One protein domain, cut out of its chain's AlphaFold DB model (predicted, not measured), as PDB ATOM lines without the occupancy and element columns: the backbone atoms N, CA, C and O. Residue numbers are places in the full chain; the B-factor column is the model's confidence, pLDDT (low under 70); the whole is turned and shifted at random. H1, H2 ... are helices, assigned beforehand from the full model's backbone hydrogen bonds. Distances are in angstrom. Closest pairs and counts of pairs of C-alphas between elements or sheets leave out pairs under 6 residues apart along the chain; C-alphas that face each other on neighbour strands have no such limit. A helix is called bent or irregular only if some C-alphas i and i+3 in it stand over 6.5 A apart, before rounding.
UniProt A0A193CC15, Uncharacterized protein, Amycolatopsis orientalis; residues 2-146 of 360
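This is residues 2 to 146 of the 360 residues of an uncharacterized protein of Amycolatopsis orientalis (UniProt A0A193CC15). Two helical lobes are bridged by one long bent helix, H6: in the first lobe H1, H2 and H7 pack on H3, with the arm H6b packed on H2 and H3, while in the second lobe H4 and H5 pack on each other and on the arm H6a. The end of H3 meets H4 between the lobes, and the link of residues 85 to 98 loops at the far end of the second lobe. The printed part has 145 residues, with seven named helices, H1 to H7 in order, and no named strand: all helix. It is compact, with a radius of gyration of the C-alphas of 16.3 A, and elongated, spanning 52 by 31 by 30 A.

H1, residues 2 to 6, touches H2, residues 11 to 25, closest at the C-alphas of Ala 4 and Ala 13, 4.1 A. H3, residues 31 to 47, is the hub; it touches H7, residues 129 to 144, about perpendicular at 76 degrees, closest at C-alphas 40 and 134, 4.4 A. H4, residues 56 to 65, forms a helical hairpin with H5, residues 76 to 84, closest at C-alphas 63 and 79, 5.8 A. H6, residues 99 to 124, was assigned as one helix by its hydrogen bonds but is bent, C-alphas 111 and 114 being 7.0 A apart. Its arm H6a, residues 99 to 111, touches H4, closest at C-alphas 57 and 104, 5.0 A. Every O i to N i+4 pair is within hydrogen-bond range in H1, H3, H4, H5, H6a and H6b, against 10 of 12 in H7 and 5 of 11 in H2, which has 9 of 12 O i to N i+3 pairs.

H1 begins at C-alpha 2 (-50.816, 44.697, 342.076). H2 measures 22.1 A, H3 24.3 A and H6b, residues 114 to 124, 15.1 A. H7 measures 24.0 A and ends at C-alpha 144 (-71.148, 46.653, 347.699).

The farthest C-alphas, Ala 28 and Pro 93, are 52.5 A apart. The printed part has no cut, and the link H5 to H6 is long. The pLDDT is under 70 at residues 52 to 54, 69 and 143 to 146.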
ATOM      1  N   ARG A   2     -51.829  44.025 341.237       90.94
ATOM      2  CA  ARG A   2     -50.816  44.697 342.076       90.94
ATOM      3  C   ARG A   2     -49.403  44.129 341.896       90.94
ATOM      4  O   ARG A   2     -48.521  44.861 341.481       90.94
ATOM      5  N   TYR A   3     -49.247  42.810 342.037       87.94
ATOM      6  CA  TYR A   3     -47.963  42.130 341.817       87.94
ATOM      7  C   TYR A   3     -47.341  42.412 340.434       87.94
ATOM      8  O   TYR A   3     -46.151  42.653 340.327       87.94
ATOM      9  N   ALA A   4     -48.157  42.481 339.377       89.31
ATOM     10  CA  ALA A   4     -47.697  42.811 338.023       89.31
ATOM     11  C   ALA A   4     -47.260  44.283 337.853       89.31
ATOM     12  O   ALA A   4     -46.603  44.618 336.873       89.31
ATOM     13  N   ILE A   5     -47.673  45.168 338.764       92.38
ATOM     14  CA  ILE A   5     -47.259  46.576 338.813       92.38
ATOM     15  C   ILE A   5     -46.007  46.729 339.689       92.38
ATOM     16  O   ILE A   5     -45.119  47.495 339.331       92.38
ATOM     17  N   GLU A   6     -45.946  46.004 340.811       91.38
ATOM     18  CA  GLU A   6     -44.810  45.976 341.748       91.38
ATOM     19  C   GLU A   6     -43.568  45.320 341.130       91.38
ATOM     20  O   GLU A   6     -42.460  45.808 341.329       91.38
ATOM     21  N   ASP A   7     -43.758  44.252 340.350       90.75
ATOM     22  CA  ASP A   7     -42.695  43.495 339.685       90.75
ATOM     23  C   ASP A   7     -42.935  43.430 338.160       90.75
ATOM     24  O   ASP A   7     -43.532  42.466 337.653       90.75
ATOM     25  N   PRO A   8     -42.477  44.446 337.398       88.56
ATOM     26  CA  PRO A   8     -42.652  44.513 335.947       88.56
ATOM     27  C   PRO A   8     -41.907  43.429 335.154       88.56
ATOM     28  O   PRO A   8     -42.187  43.265 333.966       88.56
ATOM     29  N   ALA A   9     -40.954  42.722 335.774       90.12
ATOM     30  CA  ALA A   9     -40.196  41.642 335.144       90.12
ATOM     31  C   ALA A   9     -40.896  40.276 335.269       90.12
ATOM     32  O   ALA A   9     -40.523  39.328 334.577       90.12
ATOM     33  N   SER A  10     -41.919  40.171 336.123       89.31
ATOM     34  CA  SER A  10     -42.670  38.933 336.337       89.31
ATOM     35  C   SER A  10     -43.439  38.459 335.094       89.31
ATOM     36  O   SER A  10     -43.914  39.246 334.269       89.31
ATOM     37  N   GLU A  11     -43.680  37.148 335.005       90.50
ATOM     38  CA  GLU A  11     -44.547  36.553 333.974       90.50
ATOM     39  C   GLU A  11     -45.963  37.159 333.999       90.50
ATOM     40  O   GLU A  11     -46.575  37.423 332.962       90.50
ATOM     41  N   SER A  12     -46.467  37.467 335.198       85.06
ATOM     42  CA  SER A  12     -47.759  38.133 335.382       85.06
ATOM     43  C   SER A  12     -47.784  39.540 334.780       85.06
ATOM     44  O   SER A  12     -48.800  39.935 334.206       85.06
ATOM     45  N   ALA A  13     -46.687  40.296 334.889       88.06
ATOM     46  CA  ALA A  13     -46.559  41.609 334.264       88.06
ATOM     47  C   ALA A  13     -46.531  41.514 332.739       88.06
ATOM     48  O   ALA A  13     -47.207  42.302 332.075       88.06
ATOM     49  N   ALA A  14     -45.843  40.512 332.182       92.06
ATOM     50  CA  ALA A  14     -45.858  40.251 330.746       92.06
ATOM     51  C   ALA A  14     -47.274  39.911 330.246       92.06
ATOM     52  O   ALA A  14     -47.759  40.521 329.291       92.06
ATOM     53  N   ALA A  15     -47.979  39.008 330.934       90.38
ATOM     54  CA  ALA A  15     -49.333  38.591 330.567       90.38
ATOM     55  C   ALA A  15     -50.375  39.719 330.688       90.38
ATOM     56  O   ALA A  15     -51.325  39.785 329.905       90.38
ATOM     57  N   LEU A  16     -50.212  40.619 331.663       93.19
ATOM     58  CA  LEU A  16     -51.148  41.714 331.939       93.19
ATOM     59  C   LEU A  16     -50.689  43.066 331.378       93.19
ATOM     60  O   LEU A  16     -51.341  44.077 331.647       93.19
ATOM     61  N   ALA A  17     -49.611  43.105 330.589       93.00
ATOM     62  CA  ALA A  17     -48.945  44.335 330.156       93.00
ATOM     63  C   ALA A  17     -49.910  45.363 329.545       93.00
ATOM     64  O   ALA A  17     -49.860  46.541 329.894       93.00
ATOM     65  N   CYS A  18     -50.829  44.914 328.684       93.06
ATOM     66  CA  CYS A  18     -51.812  45.779 328.027       93.06
ATOM     67  C   CYS A  18     -52.796  46.445 329.000       93.06
ATOM     68  O   CYS A  18     -53.337  47.497 328.679       93.06
ATOM     69  N   LEU A  19     -53.031  45.849 330.171       94.81
ATOM     70  CA  LEU A  19     -53.899  46.402 331.210       94.81
ATOM     71  C   LEU A  19     -53.125  47.313 332.168       94.81
ATOM     72  O   LEU A  19     -53.638  48.352 332.569       94.81
ATOM     73  N   VAL A  20     -51.899  46.930 332.544       94.62
ATOM     74  CA  VAL A  20     -51.153  47.623 333.609       94.62
ATOM     75  C   VAL A  20     -50.294  48.780 333.105       94.62
ATOM     76  O   VAL A  20     -50.203  49.788 333.800       94.62
ATOM     77  N   ARG A  21     -49.695  48.698 331.907       94.44
ATOM     78  CA  ARG A  21     -48.811  49.759 331.377       94.44
ATOM     79  C   ARG A  21     -49.478  51.142 331.306       94.44
ATOM     80  O   ARG A  21     -48.831  52.095 331.734       94.44
ATOM     81  N   PRO A  22     -50.743  51.285 330.860       96.62
ATOM     82  CA  PRO A  22     -51.411  52.590 330.789       96.62
ATOM     83  C   PRO A  22     -51.494  53.332 332.131       96.62
ATOM     84  O   PRO A  22     -51.512  54.560 332.152       96.62
ATOM     85  N   THR A  23     -51.485  52.608 333.256       96.19
ATOM     86  CA  THR A  23     -51.535  53.212 334.600       96.19
ATOM     87  C   THR A  23     -50.258  53.958 334.990       96.19
ATOM     88  O   THR A  23     -50.241  54.607 336.028       96.19
ATOM     89  N   ALA A  24     -49.179  53.867 334.201       94.38
ATOM     90  CA  ALA A  24     -47.954  54.635 334.438       94.38
ATOM     91  C   ALA A  24     -48.173  56.159 334.342       94.38
ATOM     92  O   ALA A  24     -47.378  56.921 334.880       94.38
ATOM     93  N   SER A  25     -49.269  56.595 333.709       95.88
ATOM     94  CA  SER A  25     -49.739  57.987 333.718       95.88
ATOM     95  C   SER A  25     -50.135  58.494 335.114       95.88
ATOM     96  O   SER A  25     -50.100  59.697 335.357       95.88
ATOM     97  N   MET A  26     -50.461  57.599 336.053       95.69
ATOM     98  CA  MET A  26     -50.787  57.927 337.445       95.69
ATOM     99  C   MET A  26     -49.505  58.055 338.291       95.69
ATOM    100  O   MET A  26     -49.236  57.230 339.163       95.69
ATOM    101  N   THR A  27     -48.686  59.071 338.017       92.44
ATOM    102  CA  THR A  27     -47.314  59.200 338.553       92.44
ATOM    103  C   THR A  27     -47.217  59.257 340.081       92.44
ATOM    104  O   THR A  27     -46.226  58.792 340.638       92.44
ATOM    105  N   ALA A  28     -48.238  59.781 340.764       91.31
ATOM    106  CA  ALA A  28     -48.291  59.878 342.226       91.31
ATOM    107  C   ALA A  28     -49.022  58.703 342.913       91.31
ATOM    108  O   ALA A  28     -49.095  58.656 344.140       91.31
ATOM    109  N   ALA A  29     -49.600  57.767 342.152       92.06
ATOM    110  CA  ALA A  29     -50.431  56.700 342.701       92.06
ATOM    111  C   ALA A  29     -49.613  55.457 343.086       92.06
ATOM    112  O   ALA A  29     -48.745  55.004 342.335       92.06
ATOM    113  N   THR A  30     -49.946  54.846 344.228       93.38
ATOM    114  CA  THR A  30     -49.324  53.585 344.660       93.38
ATOM    115  C   THR A  30     -49.722  52.415 343.742       93.38
ATOM    116  O   THR A  30     -50.734  52.495 343.029       93.38
ATOM    117  N   PRO A  31     -48.976  51.291 343.754       92.00
ATOM    118  CA  PRO A  31     -49.356  50.083 343.021       92.00
ATOM    119  C   PRO A  31     -50.773  49.581 343.339       92.00
ATOM    120  O   PRO A  31     -51.464  49.097 342.442       92.00
ATOM    121  N   GLU A  32     -51.236  49.729 344.583       91.50
ATOM    122  CA  GLU A  32     -52.599  49.394 345.009       91.50
ATOM    123  C   GLU A  32     -53.641  50.252 344.293       91.50
ATOM    124  O   GLU A  32     -54.583  49.715 343.709       91.50
ATOM    125  N   VAL A  33     -53.462  51.576 344.298       92.88
ATOM    126  CA  VAL A  33     -54.396  52.512 343.654       92.88
ATOM    127  C   VAL A  33     -54.442  52.263 342.147       92.88
ATOM    128  O   VAL A  33     -55.522  52.210 341.561       92.88
ATOM    129  N   ARG A  34     -53.287  52.018 341.522       95.69
ATOM    130  CA  ARG A  34     -53.202  51.673 340.096       95.69
ATOM    131  C   ARG A  34     -53.894  50.343 339.787       95.69
ATOM    132  O   ARG A  34     -54.597  50.235 338.783       95.69
ATOM    133  N   ALA A  35     -53.752  49.335 340.650       94.56
ATOM    134  CA  ALA A  35     -54.453  48.061 340.498       94.56
ATOM    135  C   ALA A  35     -55.978  48.216 340.636       94.56
ATOM    136  O   ALA A  35     -56.716  47.631 339.839       94.56
ATOM    137  N   LEU A  36     -56.444  49.021 341.600       94.69
ATOM    138  CA  LEU A  36     -57.862  49.359 341.759       94.69
ATOM    139  C   LEU A  36     -58.404  50.073 340.523       94.69
ATOM    140  O   LEU A  36     -59.470  49.712 340.035       94.69
ATOM    141  N   ALA A  37     -57.654  51.026 339.970       96.12
ATOM    142  CA  ALA A  37     -58.059  51.754 338.775       96.12
ATOM    143  C   ALA A  37     -58.282  50.805 337.580       96.12
ATOM    144  O   ALA A  37     -59.334  50.848 336.944       96.12
ATOM    145  N   VAL A  38     -57.351  49.874 337.325       96.62
ATOM    146  CA  VAL A  38     -57.503  48.845 336.271       96.62
ATOM    147  C   VAL A  38     -58.725  47.967 336.520       96.62
ATOM    148  O   VAL A  38     -59.480  47.678 335.589       96.62
ATOM    149  N   TRP A  39     -58.934  47.545 337.769       95.88
ATOM    150  CA  TRP A  39     -60.100  46.748 338.132       95.88
ATOM    151  C   TRP A  39     -61.408  47.501 337.872       95.88
ATOM    152  O   TRP A  39     -62.314  46.956 337.246       95.88
ATOM    153  N   GLY A  40     -61.472  48.781 338.234       96.44
ATOM    154  CA  GLY A  40     -62.610  49.653 337.966       96.44
ATOM    155  C   GLY A  40     -62.942  49.793 336.483       96.44
ATOM    156  O   GLY A  40     -64.113  49.731 336.113       96.44
ATOM    157  N   VAL A  41     -61.931  49.902 335.612       96.81
ATOM    158  CA  VAL A  41     -62.133  49.935 334.150       96.81
ATOM    159  C   VAL A  41     -62.756  48.624 333.650       96.81
ATOM    160  O   VAL A  41     -63.632  48.642 332.782       96.81
ATOM    161  N   ILE A  42     -62.350  47.480 334.212       96.38
ATOM    162  CA  ILE A  42     -62.939  46.171 333.892       96.38
ATOM    163  C   ILE A  42     -64.398  46.105 334.350       96.38
ATOM    164  O   ILE A  42     -65.260  45.705 333.565       96.38
ATOM    165  N   LEU A  43     -64.683  46.523 335.583       95.12
ATOM    166  CA  LEU A  43     -66.033  46.531 336.148       95.12
ATOM    167  C   LEU A  43     -66.988  47.425 335.350       95.12
ATOM    168  O   LEU A  43     -68.066  46.973 334.959       95.12
ATOM    169  N   ASP A  44     -66.570  48.654 335.038       94.94
ATOM    170  CA  ASP A  44     -67.314  49.585 334.186       94.94
ATOM    171  C   ASP A  44     -67.581  48.980 332.798       94.94
ATOM    172  O   ASP A  44     -68.715  48.969 332.305       94.94
ATOM    173  N   GLY A  45     -66.548  48.385 332.192       94.56
ATOM    174  CA  GLY A  45     -66.653  47.696 330.911       94.56
ATOM    175  C   GLY A  45     -67.677  46.559 330.930       94.56
ATOM    176  O   GLY A  45     -68.481  46.446 330.005       94.56
ATOM    177  N   ILE A  46     -67.695  45.740 331.986       94.00
ATOM    178  CA  ILE A  46     -68.680  44.663 332.175       94.00
ATOM    179  C   ILE A  46     -70.086  45.237 332.392       94.00
ATOM    180  O   ILE A  46     -71.051  44.715 331.828       94.00
ATOM    181  N   GLY A  47     -70.213  46.314 333.172       89.06
ATOM    182  CA  GLY A  47     -71.484  46.983 333.460       89.06
ATOM    183  C   GLY A  47     -72.208  47.482 332.207       89.06
ATOM    184  O   GLY A  47     -73.437  47.444 332.153       89.06
ATOM    185  N   LYS A  48     -71.446  47.852 331.171       89.69
ATOM    186  CA  LYS A  48     -71.936  48.330 329.866       89.69
ATOM    187  C   LYS A  48     -72.299  47.212 328.875       89.69
ATOM    188  O   LYS A  48     -72.758  47.496 327.768       89.69
ATOM    189  N   ILE A  49     -72.085  45.934 329.215       88.31
ATOM    190  CA  ILE A  49     -72.357  44.810 328.304       88.31
ATOM    191  C   ILE A  49     -73.803  44.325 328.436       88.31
ATOM    192  O   ILE A  49     -74.194  43.729 329.435       88.31
ATOM    193  N   GLY A  50     -74.560  44.456 327.343       79.75
ATOM    194  CA  GLY A  50     -75.962  44.040 327.259       79.75
ATOM    195  C   GLY A  50     -76.924  45.124 327.746       79.75
ATOM    196  O   GLY A  50     -76.574  45.936 328.593       79.75
ATOM    197  N   SER A  51     -78.135  45.138 327.191       70.50
ATOM    198  CA  SER A  51     -79.183  46.110 327.534       70.50
ATOM    199  C   SER A  51     -80.013  45.712 328.757       70.50
ATOM    200  O   SER A  51     -80.733  46.545 329.294       70.50
ATOM    201  N   THR A  52     -79.922  44.455 329.203       69.62
ATOM    202  CA  THR A  52     -80.672  43.923 330.349       69.62
ATOM    203  C   THR A  52     -79.760  43.163 331.310       69.62
ATOM    204  O   THR A  52     -78.704  42.641 330.930       69.62
ATOM    205  N   THR A  53     -80.193  43.064 332.567       59.97
ATOM    206  CA  THR A  53     -79.556  42.255 333.622       59.97
ATOM    207  C   THR A  53     -79.531  40.759 333.282       59.97
ATOM    208  O   THR A  53     -78.655  40.034 333.744       59.97
ATOM    209  N   GLU A  54     -80.415  40.299 332.396       62.72
ATOM    210  CA  GLU A  54     -80.501  38.907 331.929       62.72
ATOM    211  C   GLU A  54     -79.580  38.590 330.739       62.72
ATOM    212  O   GLU A  54     -79.578  37.477 330.208       62.72
ATOM    213  N   SER A  55     -78.745  39.538 330.301       83.06
ATOM    214  CA  SER A  55     -77.779  39.296 329.229       83.06
ATOM    215  C   SER A  55     -76.868  38.108 329.564       83.06
ATOM    216  O   SER A  55     -75.989  38.192 330.423       83.06
ATOM    217  N   ARG A  56     -77.010  37.004 328.816       88.56
ATOM    218  CA  ARG A  56     -76.149  35.803 328.906       88.56
ATOM    219  C   ARG A  56     -74.660  36.147 328.911       88.56
ATOM    220  O   ARG A  56     -73.877  35.546 329.639       88.56
ATOM    221  N   ARG A  57     -74.266  37.133 328.099       89.81
ATOM    222  CA  ARG A  57     -72.877  37.606 327.992       89.81
ATOM    223  C   ARG A  57     -72.417  38.301 329.275       89.81
ATOM    224  O   ARG A  57     -71.316  38.027 329.738       89.81
ATOM    225  N   ARG A  58     -73.263  39.155 329.859       90.12
ATOM    226  CA  ARG A  58     -72.974  39.845 331.124       90.12
ATOM    227  C   ARG A  58     -72.906  38.862 332.283       90.12
ATOM    228  O   ARG A  58     -71.941  38.892 333.029       90.12
ATOM    229  N   ASN A  59     -73.866  37.946 332.379       89.81
ATOM    230  CA  ASN A  59     -73.903  36.940 333.438       89.81
ATOM    231  C   ASN A  59     -72.721  35.961 333.365       89.81
ATOM    232  O   ASN A  59     -72.145  35.614 334.392       89.81
ATOM    233  N   ALA A  60     -72.281  35.581 332.159       93.06
ATOM    234  CA  ALA A  60     -71.054  34.801 331.993       93.06
ATOM    235  C   ALA A  60     -69.799  35.569 332.447       93.06
ATOM    236  O   ALA A  60     -68.907  34.969 333.040       93.06
ATOM    237  N   LEU A  61     -69.725  36.884 332.206       93.12
ATOM    238  CA  LEU A  61     -68.632  37.725 332.709       93.12
ATOM    239  C   LEU A  61     -68.695  37.897 334.229       93.12
ATOM    240  O   LEU A  61     -67.668  37.744 334.878       93.12
ATOM    241  N   HIS A  62     -69.880  38.141 334.796       91.19
ATOM    242  CA  HIS A  62     -70.083  38.197 336.248       91.19
ATOM    243  C   HIS A  62     -69.597  36.908 336.908       91.19
ATOM    244  O   HIS A  62     -68.748  36.964 337.786       91.19
ATOM    245  N   ALA A  63     -70.002  35.743 336.398       91.25
ATOM    246  CA  ALA A  63     -69.477  34.471 336.882       91.25
ATOM    247  C   ALA A  63     -67.957  34.353 336.676       91.25
ATOM    248  O   ALA A  63     -67.235  33.989 337.597       91.25
ATOM    249  N   ALA A  64     -67.421  34.679 335.496       92.81
ATOM    250  CA  ALA A  64     -65.990  34.539 335.215       92.81
ATOM    251  C   ALA A  64     -65.112  35.374 336.163       92.81
ATOM    252  O   ALA A  64     -64.109  34.851 336.662       92.81
ATOM    253  N   PHE A  65     -65.532  36.611 336.439       91.38
ATOM    254  CA  PHE A  65     -64.865  37.589 337.300       91.38
ATOM    255  C   PHE A  65     -65.326  37.551 338.764       91.38
ATOM    256  O   PHE A  65     -64.845  38.342 339.565       91.38
ATOM    257  N   ARG A  66     -66.202  36.602 339.119       89.44
ATOM    258  CA  ARG A  66     -66.770  36.412 340.461       89.44
ATOM    259  C   ARG A  66     -67.535  37.619 341.015       89.44
ATOM    260  O   ARG A  66     -67.524  37.849 342.213       89.44
ATOM    261  N   LEU A  67     -68.220  38.349 340.147       87.38
ATOM    262  CA  LEU A  67     -68.988  39.536 340.508       87.38
ATOM    263  C   LEU A  67     -70.402  39.175 340.980       87.38
ATOM    264  O   LEU A  67     -70.999  38.190 340.528       87.38
ATOM    265  N   GLY A  68     -70.961  40.041 341.825       79.69
ATOM    266  CA  GLY A  68     -72.331  39.947 342.325       79.69
ATOM    267  C   GLY A  68     -72.452  39.154 343.628       79.69
ATOM    268  O   GLY A  68     -71.481  38.661 344.182       79.69
ATOM    269  N   ARG A  69     -73.686  39.011 344.120       69.19
ATOM    270  CA  ARG A  69     -73.976  38.469 345.465       69.19
ATOM    271  C   ARG A  69     -73.868  36.945 345.587       69.19
ATOM    272  O   ARG A  69     -74.130  36.384 346.644       69.19
ATOM    273  N   VAL A  70     -73.536  36.254 344.498       74.56
ATOM    274  CA  VAL A  70     -73.413  34.796 344.492       74.56
ATOM    275  C   VAL A  70     -71.990  34.419 344.881       74.56
ATOM    276  O   VAL A  70     -71.028  34.875 344.269       74.56
ATOM    277  N   ARG A  71     -71.843  33.519 345.855       78.69
ATOM    278  CA  ARG A  71     -70.541  32.943 346.204       78.69
ATOM    279  C   ARG A  71     -70.065  32.013 345.091       78.69
ATOM    280  O   ARG A  71     -70.485  30.859 344.996       78.69
ATOM    281  N   TRP A  72     -69.200  32.537 344.236       83.38
ATOM    282  CA  TRP A  72     -68.685  31.824 343.078       83.38
ATOM    283  C   TRP A  72     -67.574  30.831 343.433       83.38
ATOM    284  O   TRP A  72     -66.672  31.123 344.219       83.38
ATOM    285  N   ARG A  73     -67.597  29.660 342.790       78.38
ATOM    286  CA  ARG A  73     -66.557  28.628 342.934       78.38
ATOM    287  C   ARG A  73     -65.174  29.047 342.394       78.38
ATOM    288  O   ARG A  73     -65.012  30.015 341.645       78.38
ATOM    289  N   SER A  74     -64.136  28.299 342.772       77.44
ATOM    290  CA  SER A  74     -62.736  28.660 342.510       77.44
ATOM    291  C   SER A  74     -62.329  28.553 341.033       77.44
ATOM    292  O   SER A  74     -61.649  29.452 340.528       77.44
ATOM    293  N   THR A  75     -62.780  27.533 340.302       84.62
ATOM    294  CA  THR A  75     -62.420  27.329 338.885       84.62
ATOM    295  C   THR A  75     -63.448  27.954 337.939       84.62
ATOM    296  O   THR A  75     -64.594  28.185 338.317       84.62
ATOM    297  N   LEU A  76     -63.046  28.292 336.709       85.81
ATOM    298  CA  LEU A  76     -63.968  28.885 335.730       85.81
ATOM    299  C   LEU A  76     -65.101  27.918 335.360       85.81
ATOM    300  O   LEU A  76     -66.256  28.330 335.278       85.81
ATOM    301  N   ASP A  77     -64.775  26.638 335.174       88.06
ATOM    302  CA  ASP A  77     -65.753  25.627 334.775       88.06
ATOM    303  C   ASP A  77     -66.762  25.328 335.892       88.06
ATOM    304  O   ASP A  77     -67.966  25.252 335.646       88.06
ATOM    305  N   ASP A  78     -66.304  25.306 337.144       86.00
ATOM    306  CA  ASP A  78     -67.181  25.237 338.309       86.00
ATOM    307  C   ASP A  78     -68.153  26.421 338.379       86.00
ATOM    308  O   ASP A  78     -69.339  26.247 338.665       86.00
ATOM    309  N   ARG A  79     -67.668  27.640 338.106       92.56
ATOM    310  CA  ARG A  79     -68.517  28.841 338.083       92.56
ATOM    311  C   ARG A  79     -69.544  28.780 336.967       92.56
ATOM    312  O   ARG A  79     -70.683  29.181 337.169       92.56
ATOM    313  N   PHE A  80     -69.185  28.248 335.804       93.31
ATOM    314  CA  PHE A  80     -70.145  28.052 334.721       93.31
ATOM    315  C   PHE A  80     -71.126  26.918 335.003       93.31
ATOM    316  O   PHE A  80     -72.292  27.034 334.635       93.31
ATOM    317  N   THR A  81     -70.709  25.874 335.715       88.00
ATOM    318  CA  THR A  81     -71.615  24.842 336.229       88.00
ATOM    319  C   THR A  81     -72.616  25.444 337.213       88.00
ATOM    320  O   THR A  81     -73.811  25.202 337.082       88.00
ATOM    321  N   GLN A  82     -72.163  26.301 338.129       88.81
ATOM    322  CA  GLN A  82     -73.032  27.036 339.050       88.81
ATOM    323  C   GLN A  82     -73.993  27.978 338.308       88.81
ATOM    324  O   GLN A  82     -75.186  27.998 338.596       88.81
ATOM    325  N   LEU A  83     -73.498  28.708 337.304       89.81
ATOM    326  CA  LEU A  83     -74.298  29.589 336.450       89.81
ATOM    327  C   LEU A  83     -75.375  28.822 335.666       89.81
ATOM    328  O   LEU A  83     -76.463  29.347 335.462       89.81
ATOM    329  N   LYS A  84     -75.086  27.577 335.254       89.75
ATOM    330  CA  LYS A  84     -76.028  26.676 334.562       89.75
ATOM    331  C   LYS A  84     -77.292  26.430 335.373       89.75
ATOM    332  O   LYS A  84     -78.370  26.309 334.805       89.75
ATOM    333  N   SER A  85     -77.125  26.322 336.689       84.31
ATOM    334  CA  SER A  85     -78.191  26.011 337.636       84.31
ATOM    335  C   SER A  85     -79.047  27.225 337.999       84.31
ATOM    336  O   SER A  85     -80.058  27.054 338.673       84.31
ATOM    337  N   LEU A  86     -78.667  28.441 337.578       82.44
ATOM    338  CA  LEU A  86     -79.466  29.632 337.848       82.44
ATOM    339  C   LEU A  86     -80.653  29.716 336.873       82.44
ATOM    340  O   LEU A  86     -80.449  29.689 335.654       82.44
ATOM    341  N   PRO A  87     -81.890  29.849 337.384       77.19
ATOM    342  CA  PRO A  87     -83.074  29.896 336.540       77.19
ATOM    343  C   PRO A  87     -83.045  31.116 335.614       77.19
ATOM    344  O   PRO A  87     -82.581  32.191 335.992       77.19
ATOM    345  N   ARG A  88     -83.564  30.945 334.391       78.19
ATOM    346  CA  ARG A  88     -83.775  31.993 333.368       78.19
ATOM    347  C   ARG A  88     -82.525  32.664 332.786       78.19
ATOM    348  O   ARG A  88     -82.635  33.334 331.765       78.19
ATOM    349  N   VAL A  89     -81.324  32.424 333.316       81.62
ATOM    350  CA  VAL A  89     -80.099  33.077 332.813       81.62
ATOM    351  C   VAL A  89     -79.708  32.585 331.413       81.62
ATOM    352  O   VAL A  89     -79.342  33.381 330.548       81.62
ATOM    353  N   PHE A  90     -79.793  31.276 331.159       84.38
ATOM    354  CA  PHE A  90     -79.427  30.663 329.871       84.38
ATOM    355  C   PHE A  90     -80.599  29.987 329.142       84.38
ATOM    356  O   PHE A  90     -80.375  29.236 328.193       84.38
ATOM    357  N   GLY A  91     -81.834  30.347 329.500       77.19
ATOM    358  CA  GLY A  91     -83.070  29.781 328.951       77.19
ATOM    359  C   GLY A  91     -83.811  28.885 329.944       77.19
ATOM    360  O   GLY A  91     -83.309  28.617 331.036       77.19
ATOM    361  N   ASP A  92     -85.010  28.465 329.547       77.56
ATOM    362  CA  ASP A  92     -85.867  27.514 330.257       77.56
ATOM    363  C   ASP A  92     -86.407  26.501 329.221       77.56
ATOM    364  O   ASP A  92     -87.047  26.936 328.256       77.56
ATOM    365  N   PRO A  93     -86.087  25.195 329.320       76.94
ATOM    366  CA  PRO A  93     -85.299  24.551 330.375       76.94
ATOM    367  C   PRO A  93     -83.809  24.948 330.361       76.94
ATOM    368  O   PRO A  93     -83.277  25.356 329.321       76.94
ATOM    369  N   PRO A  94     -83.106  24.830 331.506       81.06
ATOM    370  CA  PRO A  94     -81.682  25.132 331.589       81.06
ATOM    371  C   PRO A  94     -80.850  24.189 330.698       81.06
ATOM    372  O   PRO A  94     -81.215  23.024 330.509       81.06
ATOM    373  N   PRO A  95     -79.700  24.643 330.162       85.50
ATOM    374  CA  PRO A  95     -78.839  23.797 329.343       85.50
ATOM    375  C   PRO A  95     -78.316  22.574 330.107       85.50
ATOM    376  O   PRO A  95     -77.986  22.652 331.289       85.50
ATOM    377  N   THR A  96     -78.119  21.454 329.410       88.44
ATOM    378  CA  THR A  96     -77.525  20.241 330.002       88.44
ATOM    379  C   THR A  96     -76.003  20.356 330.190       88.44
ATOM    380  O   THR A  96     -75.442  19.740 331.100       88.44
ATOM    381  N   THR A  97     -75.327  21.213 329.414       90.75
ATOM    382  CA  THR A  97     -73.858  21.395 329.397       90.75
ATOM    383  C   THR A  97     -73.430  22.840 329.700       90.75
ATOM    384  O   THR A  97     -74.244  23.760 329.629       90.75
ATOM    385  N   THR A  98     -72.147  23.069 330.022       91.94
ATOM    386  CA  THR A  98     -71.576  24.420 330.248       91.94
ATOM    387  C   THR A  98     -71.148  25.138 328.963       91.94
ATOM    388  O   THR A  98     -70.795  26.320 328.990       91.94
ATOM    389  N   THR A  99     -71.226  24.465 327.811       93.19
ATOM    390  CA  THR A  99     -70.834  24.993 326.495       93.19
ATOM    391  C   THR A  99     -71.458  26.358 326.159       93.19
ATOM    392  O   THR A  99     -70.732  27.227 325.658       93.19
ATOM    393  N   PRO A 100     -72.752  26.628 326.441       91.81
ATOM    394  CA  PRO A 100     -73.339  27.942 326.176       91.81
ATOM    395  C   PRO A 100     -72.674  29.078 326.963       91.81
ATOM    396  O   PRO A 100     -72.512  30.172 326.419       91.81
ATOM    397  N   MET A 101     -72.242  28.821 328.199       93.94
ATOM    398  CA  MET A 101     -71.591  29.800 329.073       93.94
ATOM    399  C   MET A 101     -70.172  30.081 328.602       93.94
ATOM    400  O   MET A 101     -69.815  31.244 328.444       93.94
ATOM    401  N   HIS A 102     -69.408  29.041 328.253       92.00
ATOM    402  CA  HIS A 102     -68.083  29.192 327.638       92.00
ATOM    403  C   HIS A 102     -68.145  30.005 326.340       92.00
ATOM    404  O   HIS A 102     -67.345  30.920 326.128       92.00
ATOM    405  N   LYS A 103     -69.135  29.734 325.478       93.06
ATOM    406  CA  LYS A 103     -69.350  30.485 324.230       93.06
ATOM    407  C   LYS A 103     -69.776  31.931 324.495       93.06
ATOM    408  O   LYS A 103     -69.316  32.834 323.796       93.06
ATOM    409  N   ALA A 104     -70.647  32.156 325.478       92.44
ATOM    410  CA  ALA A 104     -71.085  33.491 325.874       92.44
ATOM    411  C   ALA A 104     -69.932  34.307 326.466       92.44
ATOM    412  O   ALA A 104     -69.744  35.440 326.039       92.44
ATOM    413  N   TRP A 105     -69.140  33.722 327.365       94.25
ATOM    414  CA  TRP A 105     -67.942  34.324 327.947       94.25
ATOM    415  C   TRP A 105     -66.928  34.697 326.870       94.25
ATOM    416  O   TRP A 105     -66.562  35.865 326.771       94.25
ATOM    417  N   ARG A 106     -66.551  33.750 325.997       93.50
ATOM    418  CA  ARG A 106     -65.582  34.004 324.920       93.50
ATOM    419  C   ARG A 106     -66.015  35.171 324.038       93.50
ATOM    420  O   ARG A 106     -65.236  36.092 323.845       93.50
ATOM    421  N   ARG A 107     -67.275  35.172 323.579       92.25
ATOM    422  CA  ARG A 107     -67.850  36.264 322.771       92.25
ATOM    423  C   ARG A 107     -67.976  37.576 323.537       92.25
ATOM    424  O   ARG A 107     -67.867  38.647 322.954       92.25
ATOM    425  N   ALA A 108     -68.267  37.525 324.833       93.00
ATOM    426  CA  ALA A 108     -68.341  38.723 325.657       93.00
ATOM    427  C   ALA A 108     -66.957  39.363 325.813       93.00
ATOM    428  O   ALA A 108     -66.840  40.581 325.698       93.00
ATOM    429  N   VAL A 109     -65.914  38.550 325.996       93.75
ATOM    430  CA  VAL A 109     -64.526  39.012 326.051       93.75
ATOM    431  C   VAL A 109     -64.069  39.543 324.691       93.75
ATOM    432  O   VAL A 109     -63.638  40.691 324.621       93.75
ATOM    433  N   SER A 110     -64.198  38.759 323.614       93.31
ATOM    434  CA  SER A 110     -63.683  39.121 322.285       93.31
ATOM    435  C   SER A 110     -64.445  40.267 321.631       93.31
ATOM    436  O   SER A 110     -63.836  41.214 321.148       93.31
ATOM    437  N   ASP A 111     -65.778  40.205 321.622       92.44
ATOM    438  CA  ASP A 111     -66.588  41.099 320.786       92.44
ATOM    439  C   ASP A 111     -66.914  42.420 321.493       92.44
ATOM    440  O   ASP A 111     -67.372  43.367 320.852       92.44
ATOM    441  N   LYS A 112     -66.805  42.457 322.830       92.62
ATOM    442  CA  LYS A 112     -67.323  43.565 323.646       92.62
ATOM    443  C   LYS A 112     -66.303  44.091 324.644       92.62
ATOM    444  O   LYS A 112     -65.910  45.248 324.520       92.62
ATOM    445  N   LEU A 113     -65.887  43.271 325.609       94.31
ATOM    446  CA  LEU A 113     -65.064  43.740 326.720       94.31
ATOM    447  C   LEU A 113     -63.682  44.178 326.234       94.31
ATOM    448  O   LEU A 113     -63.325  45.326 326.449       94.31
ATOM    449  N   SER A 114     -62.947  43.328 325.514       94.69
ATOM    450  CA  SER A 114     -61.591  43.652 325.048       94.69
ATOM    451  C   SER A 114     -61.543  44.932 324.189       94.69
ATOM    452  O   SER A 114     -60.788  45.838 324.545       94.69
ATOM    453  N   PRO A 115     -62.406  45.123 323.166       93.81
ATOM    454  CA  PRO A 115     -62.456  46.387 322.425       93.81
ATOM    455  C   PRO A 115     -62.827  47.603 323.285       93.81
ATOM    456  O   PRO A 115     -62.354  48.706 323.024       93.81
ATOM    457  N   CYS A 116     -63.697  47.426 324.287       93.69
ATOM    458  CA  CYS A 116     -64.069  48.492 325.221       93.69
ATOM    459  C   CYS A 116     -62.878  48.905 326.094       93.69
ATOM    460  O   CYS A 116     -62.543  50.087 326.153       93.69
ATOM    461  N   LEU A 117     -62.197  47.924 326.696       95.81
ATOM    462  CA  LEU A 117     -61.015  48.153 327.519       95.81
ATOM    463  C   LEU A 117     -59.896  48.798 326.705       95.81
ATOM    464  O   LEU A 117     -59.334  49.785 327.154       95.81
ATOM    465  N   ALA A 118     -59.617  48.307 325.495       95.75
ATOM    466  CA  ALA A 118     -58.575  48.868 324.638       95.75
ATOM    467  C   ALA A 118     -58.801  50.362 324.343       95.75
ATOM    468  O   ALA A 118     -57.868  51.153 324.457       95.75
ATOM    469  N   ARG A 119     -60.042  50.766 324.024       94.56
ATOM    470  CA  ARG A 119     -60.379  52.183 323.805       94.56
ATOM    471  C   ARG A 119     -60.227  53.017 325.075       94.56
ATOM    472  O   ARG A 119     -59.596  54.066 325.023       94.56
ATOM    473  N   ASN A 120     -60.778  52.557 326.198       94.62
ATOM    474  CA  ASN A 120     -60.707  53.302 327.458       94.62
ATOM    475  C   ASN A 120     -59.256  53.454 327.930       94.62
ATOM    476  O   ASN A 120     -58.836  54.546 328.281       94.62
ATOM    477  N   LEU A 121     -58.468  52.380 327.879       96.44
ATOM    478  CA  LEU A 121     -57.066  52.392 328.292       96.44
ATOM    479  C   LEU A 121     -56.204  53.300 327.410       96.44
ATOM    480  O   LEU A 121     -55.309  53.951 327.933       96.44
ATOM    481  N   ALA A 122     -56.480  53.381 326.104       94.88
ATOM    482  CA  ALA A 122     -55.790  54.314 325.215       94.88
ATOM    483  C   ALA A 122     -56.086  55.783 325.571       94.88
ATOM    484  O   ALA A 122     -55.174  56.603 325.562       94.88
ATOM    485  N   LEU A 123     -57.335  56.108 325.930       93.12
ATOM    486  CA  LEU A 123     -57.707  57.452 326.391       93.12
ATOM    487  C   LEU A 123     -57.038  57.793 327.730       93.12
ATOM    488  O   LEU A 123     -56.527  58.893 327.911       93.12
ATOM    489  N   LEU A 124     -57.008  56.829 328.648       96.19
ATOM    490  CA  LEU A 124     -56.471  56.995 329.997       96.19
ATOM    491  C   LEU A 124     -54.938  56.998 330.066       96.19
ATOM    492  O   LEU A 124     -54.364  57.480 331.038       96.19
ATOM    493  N   ALA A 125     -54.247  56.471 329.052       94.62
ATOM    494  CA  ALA A 125     -52.785  56.373 329.037       94.62
ATOM    495  C   ALA A 125     -52.067  57.735 329.085       94.62
ATOM    496  O   ALA A 125     -50.866  57.773 329.351       94.62
ATOM    497  N   HIS A 126     -52.780  58.831 328.821       93.00
ATOM    498  CA  HIS A 126     -52.217  60.179 328.730       93.00
ATOM    499  C   HIS A 126     -52.670  61.124 329.849       93.00
ATOM    500  O   HIS A 126     -52.110  62.210 329.967       93.00
ATOM    501  N   ASP A 127     -53.639  60.723 330.675       92.38
ATOM    502  CA  ASP A 127     -54.205  61.558 331.735       92.38
ATOM    503  C   ASP A 127     -54.378  60.741 333.023       92.38
ATOM    504  O   ASP A 127     -55.273  59.902 333.138       92.38
ATOM    505  N   GLY A 128     -53.497  60.996 333.994       89.69
ATOM    506  CA  GLY A 128     -53.510  60.337 335.297       89.69
ATOM    507  C   GLY A 128     -54.770  60.630 336.122       89.69
ATOM    508  O   GLY A 128     -55.237  59.746 336.842       89.69
ATOM    509  N   GLU A 129     -55.362  61.820 335.988       91.38
ATOM    510  CA  GLU A 129     -56.544  62.227 336.763       91.38
ATOM    511  C   GLU A 129     -57.823  61.564 336.242       91.38
ATOM    512  O   GLU A 129     -58.718  61.214 337.020       91.38
ATOM    513  N   ALA A 130     -57.888  61.284 334.938       94.50
ATOM    514  CA  ALA A 130     -59.014  60.590 334.316       94.50
ATOM    515  C   ALA A 130     -59.238  59.160 334.854       94.50
ATOM    516  O   ALA A 130     -60.309  58.581 334.653       94.50
ATOM    517  N   TRP A 131     -58.272  58.583 335.581       96.38
ATOM    518  CA  TRP A 131     -58.418  57.287 336.250       96.38
ATOM    519  C   TRP A 131     -59.275  57.334 337.516       96.38
ATOM    520  O   TRP A 131     -59.802  56.298 337.932       96.38
ATOM    521  N   ARG A 132     -59.428  58.510 338.138       94.31
ATOM    522  CA  ARG A 132     -60.078  58.664 339.446       94.31
ATOM    523  C   ARG A 132     -61.487  58.054 339.514       94.31
ATOM    524  O   ARG A 132     -61.733  57.310 340.462       94.31
ATOM    525  N   PRO A 133     -62.392  58.245 338.531       96.12
ATOM    526  CA  PRO A 133     -63.713  57.615 338.563       96.12
ATOM    527  C   PRO A 133     -63.659  56.083 338.622       96.12
ATOM    528  O   PRO A 133     -64.508  55.458 339.250       96.12
ATOM    529  N   TYR A 134     -62.652  55.458 338.009       96.81
ATOM    530  CA  TYR A 134     -62.511  54.003 338.014       96.81
ATOM    531  C   TYR A 134     -62.021  53.471 339.360       96.81
ATOM    532  O   TYR A 134     -62.452  52.400 339.781       96.81
ATOM    533  N   VAL A 135     -61.184  54.229 340.073       93.62
ATOM    534  CA  VAL A 135     -60.832  53.900 341.463       93.62
ATOM    535  C   VAL A 135     -62.091  53.874 342.330       93.62
ATOM    536  O   VAL A 135     -62.289  52.918 343.078       93.62
ATOM    537  N   GLU A 136     -62.976  54.862 342.175       91.25
ATOM    538  CA  GLU A 136     -64.237  54.916 342.924       91.25
ATOM    539  C   GLU A 136     -65.192  53.772 342.554       91.25
ATOM    540  O   GLU A 136     -65.780  53.160 343.438       91.25
ATOM    541  N   ILE A 137     -65.285  53.390 341.274       92.81
ATOM    542  CA  ILE A 137     -66.062  52.209 340.853       92.81
ATOM    543  C   ILE A 137     -65.536  50.931 341.524       92.81
ATOM    544  O   ILE A 137     -66.323  50.103 341.983       92.81
ATOM    545  N   ALA A 138     -64.212  50.758 341.586       91.62
ATOM    546  CA  ALA A 138     -63.607  49.593 342.225       91.62
ATOM    547  C   ALA A 138     -63.860  49.563 343.739       91.62
ATOM    548  O   ALA A 138     -64.186  48.502 344.269       91.62
ATOM    549  N   ARG A 139     -63.757  50.713 344.417       87.94
ATOM    550  CA  ARG A 139     -64.066  50.852 345.850       87.94
ATOM    551  C   ARG A 139     -65.532  50.568 346.139       87.94
ATOM    552  O   ARG A 139     -65.819  49.677 346.926       87.94
ATOM    553  N   ALA A 140     -66.443  51.207 345.407       86.19
ATOM    554  CA  ALA A 140     -67.876  50.979 345.543       86.19
ATOM    555  C   ALA A 140     -68.260  49.515 345.278       86.19
ATOM    556  O   ALA A 140     -69.186  49.003 345.893       86.19
ATOM    557  N   SER A 141     -67.555  48.811 344.385       82.69
ATOM    558  CA  SER A 141     -67.770  47.373 344.184       82.69
ATOM    559  C   SER A 141     -67.268  46.528 345.354       82.69
ATOM    560  O   SER A 141     -67.903  45.526 345.660       82.69
ATOM    561  N   ALA A 142     -66.153  46.898 345.985       73.38
ATOM    562  CA  ALA A 142     -65.645  46.213 347.174       73.38
ATOM    563  C   ALA A 142     -66.536  46.472 348.404       73.38
ATOM    564  O   ALA A 142     -66.760  45.569 349.200       73.38
ATOM    565  N   GLU A 143     -67.098  47.677 348.511       66.25
ATOM    566  CA  GLU A 143     -68.063  48.070 349.547       66.25
ATOM    567  C   GLU A 143     -69.456  47.473 349.295       66.25
ATOM    568  O   GLU A 143     -70.129  47.047 350.221       66.25
ATOM    569  N   ALA A 144     -69.905  47.357 348.041       58.91
ATOM    570  CA  ALA A 144     -71.148  46.653 347.699       58.91
ATOM    571  C   ALA A 144     -71.029  45.122 347.851       58.91
ATOM    572  O   ALA A 144     -72.047  44.422 347.872       58.91
ATOM    573  N   GLU A 145     -69.795  44.619 347.933       50.78
ATOM    574  CA  GLU A 145     -69.446  43.274 348.394       50.78
ATOM    575  C   GLU A 145     -69.336  43.189 349.932       50.78
ATOM    576  O   GLU A 145     -68.990  42.121 350.447       50.78
ATOM    577  N   GLU A 146     -69.699  44.246 350.683       39.38
ATOM    578  CA  GLU A 146     -69.942  44.112 352.118       39.38
ATOM    579  C   GLU A 146     -71.013  43.044 352.371       39.38
ATOM    580  O   GLU A 146     -72.040  42.955 351.682       39.38
TER     581      GLU A 146